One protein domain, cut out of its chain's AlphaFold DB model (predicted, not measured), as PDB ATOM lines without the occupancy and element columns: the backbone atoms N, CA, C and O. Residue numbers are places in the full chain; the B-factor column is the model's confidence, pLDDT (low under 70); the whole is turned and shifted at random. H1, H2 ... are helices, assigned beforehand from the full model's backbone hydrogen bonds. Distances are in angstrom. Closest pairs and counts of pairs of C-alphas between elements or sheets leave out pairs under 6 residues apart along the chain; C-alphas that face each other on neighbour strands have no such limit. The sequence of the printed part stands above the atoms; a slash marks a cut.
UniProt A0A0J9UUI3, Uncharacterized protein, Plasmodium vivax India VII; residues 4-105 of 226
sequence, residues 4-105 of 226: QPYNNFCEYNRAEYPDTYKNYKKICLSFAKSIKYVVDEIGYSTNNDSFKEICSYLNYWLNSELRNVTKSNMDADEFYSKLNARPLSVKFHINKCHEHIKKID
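Overview. This is residues 4 to 105 of the 226 residues of an uncharacterized protein of Plasmodium vivax India VII (UniProt A0A0J9UUI3). Two long helices, H2 and H3, form a hairpin; short helices H4, H5 and H6 fold over one face of it, and H1 crosses H2 away from H3. The 102 printed residues hold six named helices, H1 to H6 in order, and no named strand: all helix, compact with a radius of gyration of the C-alphas of 13.1 A, spanning 39 by 34 by 18 A.

Arrangement. H1, residues 4 to 9, touches H2, residues 21 to 40, at residues 25 to 33 alone; the closest C-alphas, of Tyr 6 and Leu 29, are 6.2 A apart. H2 touches H3, residues 49 to 67, at a shallow tilt of 7 degrees, opposite ways; closest C-alphas Ile 27 and Glu 65, 7.1 A. H4, residues 76 to 84, touches H3; closest C-alphas Ala 76 and Asn 63, 5.4 A. H5, residues 89 to 92, touches H2; closest C-alphas Phe 92 and Lys 36, 5.3 A. H6, residues 94 to 97, only just touches H2, with 3 pairs of C-alphas within 8 A. Every O i to N i+4 pair is within hydrogen-bond range in H1 to H4; H5 and H6 are too short.

Along the chain. H1 begins at C-alpha 4 (-31.304, 16.272, 59.660). H2 is 27.7 A long, H3 27.2 A. H6 ends at C-alpha 97 (-17.644, 19.889, 77.970).

Size, cuts and confidence. The printed part has no cut. The link from H1 to H2 is long. Residues 45 to 47 have pLDDT under 70.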
ATOM      1  N   GLN A   4     -30.602  17.506  59.307       86.75
ATOM      2  CA  GLN A   4     -31.304  16.272  59.660       86.75
ATOM      3  C   GLN A   4     -30.645  15.490  60.814       86.75
ATOM      4  O   GLN A   4     -31.365  15.068  61.727       86.75
ATOM      5  N   PRO A   5     -29.304  15.326  60.877       90.69
ATOM      6  CA  PRO A   5     -28.660  14.637  61.992       90.69
ATOM      7  C   PRO A   5     -28.870  15.351  63.331       90.69
ATOM      8  O   PRO A   5     -29.070  14.686  64.346       90.69
ATOM      9  N   TYR A   6     -28.854  16.686  63.335       92.31
ATOM     10  CA  TYR A   6     -29.090  17.485  64.538       92.31
ATOM     11  C   TYR A   6     -30.552  17.421  64.971       92.31
ATOM     12  O   TYR A   6     -30.832  17.268  66.155       92.31
ATOM     13  N   ASN A   7     -31.487  17.477  64.021       91.62
ATOM     14  CA  ASN A   7     -32.913  17.345  64.309       91.62
ATOM     15  C   ASN A   7     -33.237  16.003  64.966       91.62
ATOM     16  O   ASN A   7     -33.934  15.985  65.975       91.62
ATOM     17  N   ASN A   8     -32.684  14.909  64.440       91.69
ATOM     18  CA  ASN A   8     -32.853  13.579  65.022       91.69
ATOM     19  C   ASN A   8     -32.200  13.486  66.404       91.69
ATOM     20  O   ASN A   8     -32.784  12.937  67.336       91.69
ATOM     21  N   PHE A   9     -30.996  14.042  66.552       94.06
ATOM     22  CA  PHE A   9     -30.290  14.057  67.827       94.06
ATOM     23  C   PHE A   9     -31.023  14.854  68.902       94.06
ATOM     24  O   PHE A   9     -31.023  14.437  70.055       94.06
ATOM     25  N   CYS A  10     -31.660  15.961  68.523       95.06
ATOM     26  CA  CYS A  10     -32.355  16.894  69.405       95.06
ATOM     27  C   CYS A  10     -33.864  16.672  69.485       95.06
ATOM     28  O   CYS A  10     -34.591  17.551  69.953       95.06
ATOM     29  N   GLU A  11     -34.358  15.513  69.056       91.31
ATOM     30  CA  GLU A  11     -35.768  15.190  69.222       91.31
ATOM     31  C   GLU A  11     -36.056  14.877  70.699       91.31
ATOM     32  O   GLU A  11     -35.329  14.125  71.350       91.31
ATOM     33  N   TYR A  12     -37.093  15.502  71.252       86.06
ATOM     34  CA  TYR A  12     -37.566  15.283  72.620       86.06
ATOM     35  C   TYR A  12     -38.981  14.714  72.577       86.06
ATOM     36  O   TYR A  12     -39.776  15.073  71.706       86.06
ATOM     37  N   ASN A  13     -39.317  13.852  73.538       83.94
ATOM     38  CA  ASN A  13     -40.654  13.286  73.628       83.94
ATOM     39  C   ASN A  13     -41.669  14.370  74.027       83.94
ATOM     40  O   ASN A  13     -41.621  14.909  75.131       83.94
ATOM     41  N   ARG A  14     -42.622  14.673  73.138       88.19
ATOM     42  CA  ARG A  14     -43.676  15.665  73.406       88.19
ATOM     43  C   ARG A  14     -44.610  15.259  74.541       88.19
ATOM     44  O   ARG A  14     -45.158  16.141  75.186       88.19
ATOM     45  N   ALA A  15     -44.800  13.961  74.779       86.75
ATOM     46  CA  ALA A  15     -45.611  13.491  75.899       86.75
ATOM     47  C   ALA A  15     -44.923  13.759  77.248       86.75
ATOM     48  O   ALA A  15     -45.597  14.000  78.241       86.75
ATOM     49  N   GLU A  16     -43.589  13.750  77.271       86.50
ATOM     50  CA  GLU A  16     -42.784  14.005  78.469       86.50
ATOM     51  C   GLU A  16     -42.597  15.512  78.727       86.50
ATOM     52  O   GLU A  16     -42.541  15.943  79.875       86.50
ATOM     53  N   TYR A  17     -42.561  16.325  77.661       87.44
ATOM     54  CA  TYR A  17     -42.297  17.770  77.718       87.44
ATOM     55  C   TYR A  17     -43.324  18.601  76.927       87.44
ATOM     56  O   TYR A  17     -42.937  19.354  76.031       87.44
ATOM     57  N   PRO A  18     -44.634  18.499  77.206       85.38
ATOM     58  CA  PRO A  18     -45.671  19.096  76.358       85.38
ATOM     59  C   PRO A  18     -45.514  20.614  76.194       85.38
ATOM     60  O   PRO A  18     -45.635  21.130  75.080       85.38
ATOM     61  N   ASP A  19     -45.158  21.307  77.278       89.06
ATOM     62  CA  ASP A  19     -45.027  22.766  77.311       89.06
ATOM     63  C   ASP A  19     -43.631  23.259  76.880       89.06
ATOM     64  O   ASP A  19     -43.490  24.378  76.386       89.06
ATOM     65  N   THR A  20     -42.586  22.434  77.031       91.25
ATOM     66  CA  THR A  20     -41.181  22.856  76.873       91.25
ATOM     67  C   THR A  20     -40.461  22.227  75.679       91.25
ATOM     68  O   THR A  20     -39.372  22.689  75.332       91.25
ATOM     69  N   TYR A  21     -41.055  21.248  74.974       91.69
ATOM     70  CA  TYR A  21     -40.355  20.484  73.925       91.69
ATOM     71  C   TYR A  21     -39.727  21.363  72.835       91.69
ATOM     72  O   TYR A  21     -38.617  21.080  72.387       91.69
ATOM     73  N   LYS A  22     -40.414  22.431  72.394       92.81
ATOM     74  CA  LYS A  22     -39.888  23.330  71.350       92.81
ATOM     75  C   LYS A  22     -38.646  24.064  71.836       92.81
ATOM     76  O   LYS A  22     -37.676  24.177  71.090       92.81
ATOM     77  N   ASN A  23     -38.675  24.527  73.084       95.12
ATOM     78  CA  ASN A  23     -37.560  25.233  73.699       95.12
ATOM     79  C   ASN A  23     -36.377  24.284  73.904       95.12
ATOM     80  O   ASN A  23     -35.276  24.597  73.468       95.12
ATOM     81  N   TYR A  24     -36.605  23.085  74.443       95.44
ATOM     82  CA  TYR A  24     -35.547  22.083  74.622       95.44
ATOM     83  C   TYR A  24     -34.941  21.610  73.306       95.44
ATOM     84  O   TYR A  24     -33.721  21.483  73.208       95.44
ATOM     85  N   LYS A  25     -35.757  21.442  72.260       95.06
ATOM     86  CA  LYS A  25     -35.252  21.170  70.913       95.06
ATOM     87  C   LYS A  25     -34.372  22.315  70.411       95.06
ATOM     88  O   LYS A  25     -33.265  22.056  69.952       95.06
ATOM     89  N   LYS A  26     -34.817  23.570  70.533       95.44
ATOM     90  CA  LYS A  26     -34.036  24.749  70.119       95.44
ATOM     91  C   LYS A  26     -32.709  24.850  70.878       95.44
ATOM     92  O   LYS A  26     -31.669  24.999  70.244       95.44
ATOM     93  N   ILE A  27     -32.740  24.720  72.204       96.94
ATOM     94  CA  ILE A  27     -31.551  24.767  73.066       96.94
ATOM     95  C   ILE A  27     -30.577  23.650  72.681       96.94
ATOM     96  O   ILE A  27     -29.398  23.911  72.464       96.94
ATOM     97  N   CYS A  28     -31.072  22.422  72.506       96.88
ATOM     98  CA  CYS A  28     -30.248  21.298  72.071       96.88
ATOM     99  C   CYS A  28     -29.580  21.561  70.718       96.88
ATOM    100  O   CYS A  28     -28.381  21.328  70.575       96.88
ATOM    101  N   LEU A  29     -30.338  22.060  69.734       96.19
ATOM    102  CA  LEU A  29     -29.818  22.331  68.394       96.19
ATOM    103  C   LEU A  29     -28.685  23.357  68.442       96.19
ATOM    104  O   LEU A  29     -27.635  23.115  67.852       96.19
ATOM    105  N   SER A  30     -28.881  24.466  69.158       96.56
ATOM    106  CA  SER A  30     -27.846  25.486  69.325       96.56
ATOM    107  C   SER A  30     -26.613  24.916  70.026       96.56
ATOM    108  O   SER A  30     -25.516  25.016  69.488       96.56
ATOM    109  N   PHE A  31     -26.790  24.233  71.160       96.00
ATOM    110  CA  PHE A  31     -25.682  23.665  71.932       96.00
ATOM    111  C   PHE A  31     -24.858  22.653  71.120       96.00
ATOM    112  O   PHE A  31     -23.633  22.750  71.047       96.00
ATOM    113  N   ALA A  32     -25.530  21.701  70.463       95.19
ATOM    114  CA  ALA A  32     -24.880  20.659  69.673       95.19
ATOM    115  C   ALA A  32     -24.144  21.230  68.454       95.19
ATOM    116  O   ALA A  32     -23.038  20.787  68.145       95.19
ATOM    117  N   LYS A  33     -24.731  22.224  67.772       94.44
ATOM    118  CA  LYS A  33     -24.081  22.916  66.650       94.44
ATOM    119  C   LYS A  33     -22.853  23.696  67.116       94.44
ATOM    120  O   LYS A  33     -21.810  23.590  66.480       94.44
ATOM    121  N   SER A  34     -22.947  24.418  68.234       93.69
ATOM    122  CA  SER A  34     -21.832  25.200  68.779       93.69
ATOM    123  C   SER A  34     -20.634  24.328  69.143       93.69
ATOM    124  O   SER A  34     -19.526  24.616  68.701       93.69
ATOM    125  N   ILE A  35     -20.837  23.236  69.890       91.94
ATOM    126  CA  ILE A  35     -19.728  22.340  70.252       91.94
ATOM    127  C   ILE A  35     -19.128  21.693  69.006       91.94
ATOM    128  O   ILE A  35     -17.907  21.655  68.862       91.94
ATOM    129  N   LYS A  36     -19.972  21.205  68.092       91.88
ATOM    130  CA  LYS A  36     -19.486  20.552  66.878       91.88
ATOM    131  C   LYS A  36     -18.658  21.503  66.014       91.88
ATOM    132  O   LYS A  36     -17.583  21.116  65.581       91.88
ATOM    133  N   TYR A  37     -19.107  22.744  65.840       90.44
ATOM    134  CA  TYR A  37     -18.360  23.784  65.128       90.44
ATOM    135  C   TYR A  37     -16.986  24.050  65.764       90.44
ATOM    136  O   TYR A  37     -15.963  24.044  65.086       90.44
ATOM    137  N   VAL A  38     -16.948  24.221  67.087       88.88
ATOM    138  CA  VAL A  38     -15.714  24.496  67.838       88.88
ATOM    139  C   VAL A  38     -14.694  23.364  67.696       88.88
ATOM    140  O   VAL A  38     -13.502  23.624  67.534       88.88
ATOM    141  N   VAL A  39     -15.154  22.114  67.763       87.75
ATOM    142  CA  VAL A  39     -14.276  20.938  67.704       87.75
ATOM    143  C   VAL A  39     -13.844  20.628  66.273       87.75
ATOM    144  O   VAL A  39     -12.655  20.424  66.040       87.75
ATOM    145  N   ASP A  40     -14.777  20.605  65.322       88.69
ATOM    146  CA  ASP A  40     -14.501  20.135  63.961       88.69
ATOM    147  C   ASP A  40     -13.928  21.227  63.058       88.69
ATOM    148  O   ASP A  40     -13.040  20.948  62.256       88.69
ATOM    149  N   GLU A  41     -14.449  22.453  63.149       81.94
ATOM    150  CA  GLU A  41     -14.096  23.518  62.205       81.94
ATOM    151  C   GLU A  41     -12.943  24.374  62.716       81.94
ATOM    152  O   GLU A  41     -12.032  24.692  61.953       81.94
ATOM    153  N   ILE A  42     -12.945  24.721  64.007       81.38
ATOM    154  CA  ILE A  42     -11.839  25.494  64.590       81.38
ATOM    155  C   ILE A  42     -10.668  24.581  64.985       81.38
ATOM    156  O   ILE A  42      -9.519  25.019  65.017       81.38
ATOM    157  N   GLY A  43     -10.932  23.299  65.260       77.81
ATOM    158  CA  GLY A  43      -9.894  22.324  65.597       77.81
ATOM    159  C   GLY A  43      -9.310  22.498  67.001       77.81
ATOM    160  O   GLY A  43      -8.174  22.087  67.251       77.81
ATOM    161  N   TYR A  44     -10.046  23.114  67.933       74.19
ATOM    162  CA  TYR A  44      -9.566  23.257  69.306       74.19
ATOM    163  C   TYR A  44      -9.410  21.888  69.978       74.19
ATOM    164  O   TYR A  44     -10.357  21.105  70.079       74.19
ATOM    165  N   SER A  45      -8.204  21.604  70.480       69.50
ATOM    166  CA  SER A  45      -7.973  20.422  71.307       69.50
ATOM    167  C   SER A  45      -8.630  20.600  72.678       69.50
ATOM    168  O   SER A  45      -8.679  21.699  73.228       69.50
ATOM    169  N   THR A  46      -9.105  19.504  73.267       64.69
ATOM    170  CA  THR A  46      -9.820  19.525  74.557       64.69
ATOM    171  C   THR A  46      -8.971  19.985  75.736       64.69
ATOM    172  O   THR A  46      -9.511  20.343  76.774       64.69
ATOM    173  N   ASN A  47      -7.646  19.963  75.581       65.00
ATOM    174  CA  ASN A  47      -6.700  20.339  76.628       65.00
ATOM    175  C   ASN A  47      -6.259  21.804  76.505       65.00
ATOM    176  O   ASN A  47      -5.466  22.264  77.322       65.00
ATOM    177  N   ASN A  48      -6.747  22.520  75.489       76.94
ATOM    178  CA  ASN A  48      -6.473  23.934  75.297       76.94
ATOM    179  C   ASN A  48      -7.338  24.767  76.254       76.94
ATOM    180  O   ASN A  48      -8.541  24.528  76.381       76.94
ATOM    181  N   ASP A  49      -6.742  25.769  76.892       78.50
ATOM    182  CA  ASP A  49      -7.455  26.713  77.750       78.50
ATOM    183  C   ASP A  49      -8.576  27.440  76.993       78.50
ATOM    184  O   ASP A  49      -9.672  27.581  77.532       78.50
ATOM    185  N   SER A  50      -8.397  27.725  75.696       83.38
ATOM    186  CA  SER A  50      -9.470  28.263  74.846       83.38
ATOM    187  C   SER A  50     -10.693  27.341  74.779       83.38
ATOM    188  O   SER A  50     -11.827  27.809  74.737       83.38
ATOM    189  N   PHE A  51     -10.500  26.017  74.795       86.00
ATOM    190  CA  PHE A  51     -11.622  25.078  74.780       86.00
ATOM    191  C   PHE A  51     -12.365  25.062  76.124       86.00
ATOM    192  O   PHE A  51     -13.597  25.050  76.151       86.00
ATOM    193  N   LYS A  52     -11.631  25.131  77.242       88.56
ATOM    194  CA  LYS A  52     -12.218  25.236  78.590       88.56
ATOM    195  C   LYS A  52     -13.027  26.525  78.754       88.56
ATOM    196  O   LYS A  52     -14.115  26.498  79.334       88.56
ATOM    197  N   GLU A  53     -12.530  27.638  78.221       88.88
ATOM    198  CA  GLU A  53     -13.243  28.921  78.190       88.88
ATOM    199  C   GLU A  53     -14.540  28.818  77.381       88.88
ATOM    200  O   GLU A  53     -15.598  29.231  77.855       88.88
ATOM    201  N   ILE A  54     -14.495  28.177  76.209       91.12
ATOM    202  CA  ILE A  54     -15.688  27.931  75.388       91.12
ATOM    203  C   ILE A  54     -16.707  27.064  76.134       91.12
ATOM    204  O   ILE A  54     -17.891  27.397  76.156       91.12
ATOM    205  N   CYS A  55     -16.281  25.981  76.786       93.69
ATOM    206  CA  CYS A  55     -17.188  25.161  77.588       93.69
ATOM    207  C   CYS A  55     -17.778  25.937  78.775       93.69
ATOM    208  O   CYS A  55     -18.951  25.757  79.102       93.69
ATOM    209  N   SER A  56     -17.005  26.835  79.389       93.25
ATOM    210  CA  SER A  56     -17.486  27.711  80.466       93.25
ATOM    211  C   SER A  56     -18.531  28.708  79.955       93.25
ATOM    212  O   SER A  56     -19.569  28.898  80.590       93.25
ATOM    213  N   TYR A  57     -18.318  29.276  78.764       93.88
ATOM    214  CA  TYR A  57     -19.317  30.102  78.086       93.88
ATOM    215  C   TYR A  57     -20.587  29.308  77.756       93.88
ATOM    216  O   TYR A  57     -21.694  29.777  78.018       93.88
ATOM    217  N   LEU A  58     -20.451  28.092  77.224       96.31
ATOM    218  CA  LEU A  58     -21.592  27.228  76.923       96.31
ATOM    219  C   LEU A  58     -22.369  26.837  78.184       96.31
ATOM    220  O   LEU A  58     -23.593  26.732  78.121       96.31
ATOM    221  N   ASN A  59     -21.691  26.676  79.324       97.44
ATOM    222  CA  ASN A  59     -22.347  26.470  80.611       97.44
ATOM    223  C   ASN A  59     -23.209  27.679  81.005       97.44
ATOM    224  O   ASN A  59     -24.388  27.526  81.332       97.44
ATOM    225  N   TYR A  60     -22.641  28.886  80.928       96.56
ATOM    226  CA  TYR A  60     -23.370  30.135  81.164       96.56
ATOM    227  C   TYR A  60     -24.588  30.263  80.235       96.56
ATOM    228  O   TYR A  60     -25.711  30.458  80.707       96.56
ATOM    229  N   TRP A  61     -24.378  30.097  78.927       97.31
ATOM    230  CA  TRP A  61     -25.425  30.220  77.917       97.31
ATOM    231  C   TRP A  61     -26.564  29.226  78.169       97.31
ATOM    232  O   TRP A  61     -27.728  29.620  78.186       97.31
ATOM    233  N   LEU A  62     -26.242  27.958  78.448       97.75
ATOM    234  CA  LEU A  62     -27.244  26.924  78.705       97.75
ATOM    235  C   LEU A  62     -28.098  27.249  79.940       97.75
ATOM    236  O   LEU A  62     -29.322  27.128  79.885       97.75
ATOM    237  N   ASN A  63     -27.468  27.687  81.035       97.75
ATOM    238  CA  ASN A  63     -28.183  28.095  82.245       97.75
ATOM    239  C   ASN A  63     -29.105  29.299  81.982       97.75
ATOM    240  O   ASN A  63     -30.257  29.289  82.419       97.75
ATOM    241  N   SER A  64     -28.639  30.305  81.233       96.19
ATOM    242  CA  SER A  64     -29.449  31.480  80.880       96.19
ATOM    243  C   SER A  64     -30.654  31.102  80.008       96.19
ATOM    244  O   SER A  64     -31.786  31.482  80.314       96.19
ATOM    245  N   GLU A  65     -30.453  30.281  78.972       96.06
ATOM    246  CA  GLU A  65     -31.540  29.829  78.097       96.06
ATOM    247  C   GLU A  65     -32.588  29.019  78.864       96.06
ATOM    248  O   GLU A  65     -33.780  29.291  78.734       96.06
ATOM    249  N   LEU A  66     -32.167  28.061  79.698       95.88
ATOM    250  CA  LEU A  66     -33.087  27.227  80.477       95.88
ATOM    251  C   LEU A  66     -33.879  28.034  81.509       95.88
ATOM    252  O   LEU A  66     -35.061  27.758  81.709       95.88
ATOM    253  N   ARG A  67     -33.275  29.062  82.118       94.00
ATOM    254  CA  ARG A  67     -33.982  29.961  83.043       94.00
ATOM    255  C   ARG A  67     -35.090  30.757  82.347       94.00
ATOM    256  O   ARG A  67     -36.103  31.063  82.968       94.00
ATOM    257  N   ASN A  68     -34.925  31.061  81.059       91.50
ATOM    258  CA  ASN A  68     -35.912  31.796  80.264       91.50
ATOM    259  C   ASN A  68     -37.033  30.899  79.700       91.50
ATOM    260  O   ASN A  68     -37.978  31.399  79.088       91.50
ATOM    261  N   VAL A  69     -36.961  29.579  79.902       92.94
ATOM    262  CA  VAL A  69     -38.019  28.649  79.492       92.94
ATOM    263  C   VAL A  69     -39.148  28.643  80.522       92.94
ATOM    264  O   VAL A  69     -38.997  28.179  81.652       92.94
ATOM    265  N   THR A  70     -40.333  29.095  80.106       88.06
ATOM    266  CA  THR A  70     -41.559  29.006  80.912       88.06
ATOM    267  C   THR A  70     -41.836  27.559  81.317       88.06
ATOM    268  O   THR A  70     -41.889  26.681  80.457       88.06
ATOM    269  N   LYS A  71     -42.044  27.319  82.620       85.31
ATOM    270  CA  LYS A  71     -42.223  25.978  83.210       85.31
ATOM    271  C   LYS A  71     -41.065  25.014  82.904       85.31
ATOM    272  O   LYS A  71     -41.303  23.815  82.753       85.31
ATOM    273  N   SER A  72     -39.829  25.513  82.795       85.69
ATOM    274  CA  SER A  72     -38.671  24.618  82.710       85.69
ATOM    275  C   SER A  72     -38.686  23.642  83.882       85.69
ATOM    276  O   SER A  72     -38.831  24.052  85.034       85.69
ATOM    277  N   ASN A  73     -38.541  22.356  83.580       87.44
ATOM    278  CA  ASN A  73     -38.454  21.288  84.567       87.44
ATOM    279  C   ASN A  73     -37.051  20.675  84.656       87.44
ATOM    280  O   ASN A  73     -36.883  19.706  85.381       87.44
ATOM    281  N   MET A  74     -36.073  21.242  83.943       92.69
ATOM    282  CA  MET A  74     -34.668  20.843  84.001       92.69
ATOM    283  C   MET A  74     -33.782  22.050  84.267       92.69
ATOM    284  O   MET A  74     -34.002  23.132  83.707       92.69
ATOM    285  N   ASP A  75     -32.742  21.832  85.061       95.19
ATOM    286  CA  ASP A  75     -31.578  22.708  85.081       95.19
ATOM    287  C   ASP A  75     -30.512  22.244  84.073       95.19
ATOM    288  O   ASP A  75     -30.689  21.261  83.347       95.19
ATOM    289  N   ALA A  76     -29.424  23.011  83.965       96.75
ATOM    290  CA  ALA A  76     -28.381  22.768  82.975       96.75
ATOM    291  C   ALA A  76     -27.685  21.412  83.143       96.75
ATOM    292  O   ALA A  76     -27.327  20.798  82.137       96.75
ATOM    293  N   ASP A  77     -27.522  20.938  84.381       95.94
ATOM    294  CA  ASP A  77     -26.872  19.659  84.662       95.94
ATOM    295  C   ASP A  77     -27.761  18.486  84.225       95.94
ATOM    296  O   ASP A  77     -27.317  17.602  83.485       95.94
ATOM    297  N   GLU A  78     -29.054  18.524  84.573       95.81
ATOM    298  CA  GLU A  78     -30.013  17.507  84.128       95.81
ATOM    299  C   GLU A  78     -30.156  17.498  82.598       95.81
ATOM    300  O   GLU A  78     -30.088  16.438  81.963       95.81
ATOM    301  N   PHE A  79     -30.321  18.679  81.992       96.19
ATOM    302  CA  PHE A  79     -30.459  18.816  80.543       96.19
ATOM    303  C   PHE A  79     -29.244  18.236  79.813       96.19
ATOM    304  O   PHE A  79     -29.388  17.437  78.881       96.19
ATOM    305  N   TYR A  80     -28.039  18.610  80.248       96.75
ATOM    306  CA  TYR A  80     -26.801  18.136  79.644       96.75
ATOM    307  C   TYR A  80     -26.600  16.636  79.851       96.75
ATOM    308  O   TYR A  80     -26.245  15.934  78.903       96.75
ATOM    309  N   SER A  81     -26.889  16.114  81.044       95.00
ATOM    310  CA  SER A  81     -26.796  14.681  81.335       95.00
ATOM    311  C   SER A  81     -27.697  13.856  80.413       95.00
ATOM    312  O   SER A  81     -27.240  12.885  79.802       95.00
ATOM    313  N   LYS A  82     -28.952  14.286  80.211       93.88
ATOM    314  CA  LYS A  82     -29.876  13.646  79.257       93.88
ATOM    315  C   LYS A  82     -29.392  13.751  77.815       93.88
ATOM    316  O   LYS A  82     -29.590  12.817  77.041       93.88
ATOM    317  N   LEU A  83     -28.773  14.866  77.436       94.19
ATOM    318  CA  LEU A  83     -28.205  15.050  76.102       94.19
ATOM    319  C   LEU A  83     -26.996  14.132  75.865       94.19
ATOM    320  O   LEU A  83     -26.894  13.499  74.813       94.19
ATOM    321  N   ASN A  84     -26.100  14.037  76.847       94.31
ATOM    322  CA  ASN A  84     -24.868  13.259  76.774       94.31
ATOM    323  C   ASN A  84     -25.131  11.742  76.775       94.31
ATOM    324  O   ASN A  84     -24.399  10.990  76.134       94.31
ATOM    325  N   ALA A  85     -26.215  11.298  77.417       93.62
ATOM    326  CA  ALA A  85     -26.641   9.898  77.434       93.62
ATOM    327  C   ALA A  85     -27.219   9.392  76.093       93.62
ATOM    328  O   ALA A  85     -27.443   8.192  75.929       93.62
ATOM    329  N   ARG A  86     -27.486  10.274  75.119       93.00
ATOM    330  CA  ARG A  86     -28.057   9.874  73.822       93.00
ATOM    331  C   ARG A  86     -27.020   9.145  72.955       93.00
ATOM    332  O   ARG A  86     -25.877   9.589  72.896       93.00
ATOM    333  N   PRO A  87     -27.411   8.131  72.157       88.56
ATOM    334  CA  PRO A  87     -26.474   7.334  71.351       88.56
ATOM    335  C   PRO A  87     -25.582   8.130  70.386       88.56
ATOM    336  O   PRO A  87     -24.474   7.706  70.072       88.56
ATOM    337  N   LEU A  88     -26.052   9.282  69.895       89.62
ATOM    338  CA  LEU A  88     -25.299  10.117  68.953       89.62
ATOM    339  C   LEU A  88     -24.474  11.223  69.635       89.62
ATOM    340  O   LEU A  88     -23.850  12.009  68.929       89.62
ATOM    341  N   SER A  89     -24.429  11.300  70.970       92.56
ATOM    342  CA  SER A  89     -23.757  12.389  71.700       92.56
ATOM    343  C   SER A  89     -22.273  12.526  71.340       92.56
ATOM    344  O   SER A  89     -21.787  13.637  71.119       92.56
ATOM    345  N   VAL A  90     -21.575  11.399  71.171       91.50
ATOM    346  CA  VAL A  90     -20.158  11.346  70.771       91.50
ATOM    347  C   VAL A  90     -19.936  11.954  69.380       91.50
ATOM    348  O   VAL A  90     -18.950  12.655  69.171       91.50
ATOM    349  N   LYS A  91     -20.875  11.759  68.441       92.12
ATOM    350  CA  LYS A  91     -20.804  12.315  67.073       92.12
ATOM    351  C   LYS A  91     -20.892  13.848  67.052       92.12
ATOM    352  O   LYS A  91     -20.400  14.486  66.115       92.12
ATOM    353  N   PHE A  92     -21.536  14.427  68.061       92.69
ATOM    354  CA  PHE A  92     -21.662  15.874  68.252       92.69
ATOM    355  C   PHE A  92     -20.699  16.414  69.314       92.69
ATOM    356  O   PHE A  92     -20.823  17.567  69.709       92.69
ATOM    357  N   HIS A  93     -19.747  15.592  69.773       93.00
ATOM    358  CA  HIS A  93     -18.732  15.964  70.760       93.00
ATOM    359  C   HIS A  93     -19.304  16.486  72.086       93.00
ATOM    360  O   HIS A  93     -18.613  17.187  72.821       93.00
ATOM    361  N   ILE A  94     -20.547  16.127  72.428       94.00
ATOM    362  CA  ILE A  94     -21.234  16.662  73.613       94.00
ATOM    363  C   ILE A  94     -20.419  16.414  74.876       94.00
ATOM    364  O   ILE A  94     -20.247  17.331  75.677       94.00
ATOM    365  N   ASN A  95     -19.844  15.218  75.008       91.75
ATOM    366  CA  ASN A  95     -19.046  14.791  76.155       91.75
ATOM    367  C   ASN A  95     -17.795  15.648  76.414       91.75
ATOM    368  O   ASN A  95     -17.216  15.559  77.492       91.75
ATOM    369  N   LYS A  96     -17.356  16.468  75.451       91.19
ATOM    370  CA  LYS A  96     -16.131  17.261  75.589       91.19
ATOM    371  C   LYS A  96     -16.234  18.365  76.644       91.19
ATOM    372  O   LYS A  96     -15.216  18.704  77.229       91.19
ATOM    373  N   CYS A  97     -17.432  18.879  76.925       91.56
ATOM    374  CA  CYS A  97     -17.644  19.889  77.970       91.56
ATOM    375  C   CYS A  97     -18.114  19.314  79.317       91.56
ATOM    376  O   CYS A  97     -18.506  20.086  80.187       91.56
ATOM    377  N   HIS A  98     -18.092  17.990  79.512       89.75
ATOM    378  CA  HIS A  98     -18.755  17.334  80.647       89.75
ATOM    379  C   HIS A  98     -18.378  17.907  82.019       89.75
ATOM    380  O   HIS A  98     -19.255  18.143  82.839       89.75
ATOM    381  N   GLU A  99     -17.098  18.197  82.251       88.94
ATOM    382  CA  GLU A  99     -16.613  18.700  83.545       88.94
ATOM    383  C   GLU A  99     -16.995  20.167  83.821       88.94
ATOM    384  O   GLU A  99     -16.923  20.630  84.965       88.94
ATOM    385  N   HIS A 100     -17.418  20.896  82.784       91.62
ATOM    386  CA  HIS A 100     -17.712  22.329  82.827       91.62
ATOM    387  C   HIS A 100     -19.208  22.644  82.900       91.62
ATOM    388  O   HIS A 100     -19.563  23.714  83.391       91.62
ATOM    389  N   ILE A 101     -20.079  21.754  82.411       96.06
ATOM    390  CA  ILE A 101     -21.523  21.997  82.420       96.06
ATOM    391  C   ILE A 101     -22.100  21.625  83.779       96.06
ATOM    392  O   ILE A 101     -22.033  20.473  84.192       96.06
ATOM    393  N   LYS A 102     -22.643  22.619  84.483       96.12
ATOM    394  CA  LYS A 102     -23.195  22.491  85.834       96.12
ATOM    395  C   LYS A 102     -24.333  23.484  86.012       96.12
ATOM    396  O   LYS A 102     -24.341  24.553  85.401       96.12
ATOM    397  N   LYS A 103     -25.257  23.178  86.917       97.06
ATOM    398  CA  LYS A 103     -26.221  24.164  87.404       97.06
ATOM    399  C   LYS A 103     -25.485  25.361  88.012       97.06
ATOM    400  O   LYS A 103     -24.631  25.184  88.880       97.06
ATOM    401  N   ILE A 104     -25.842  26.563  87.578       96.06
ATOM    402  CA  ILE A 104     -25.373  27.820  88.165       96.06
ATOM    403  C   ILE A 104     -26.482  28.354  89.075       96.06
ATOM    404  O   ILE A 104     -27.653  28.355  88.695       96.06
ATOM    405  N   ASP A 105     -26.120  28.792  90.283       94.44
ATOM    406  CA  ASP A 105     -27.064  29.462  91.179       94.44
ATOM    407  C   ASP A 105     -27.659  30.712  90.510       94.44
ATOM    408  O   ASP A 105     -26.967  31.427  89.789       94.44
TER     409      ASP A 105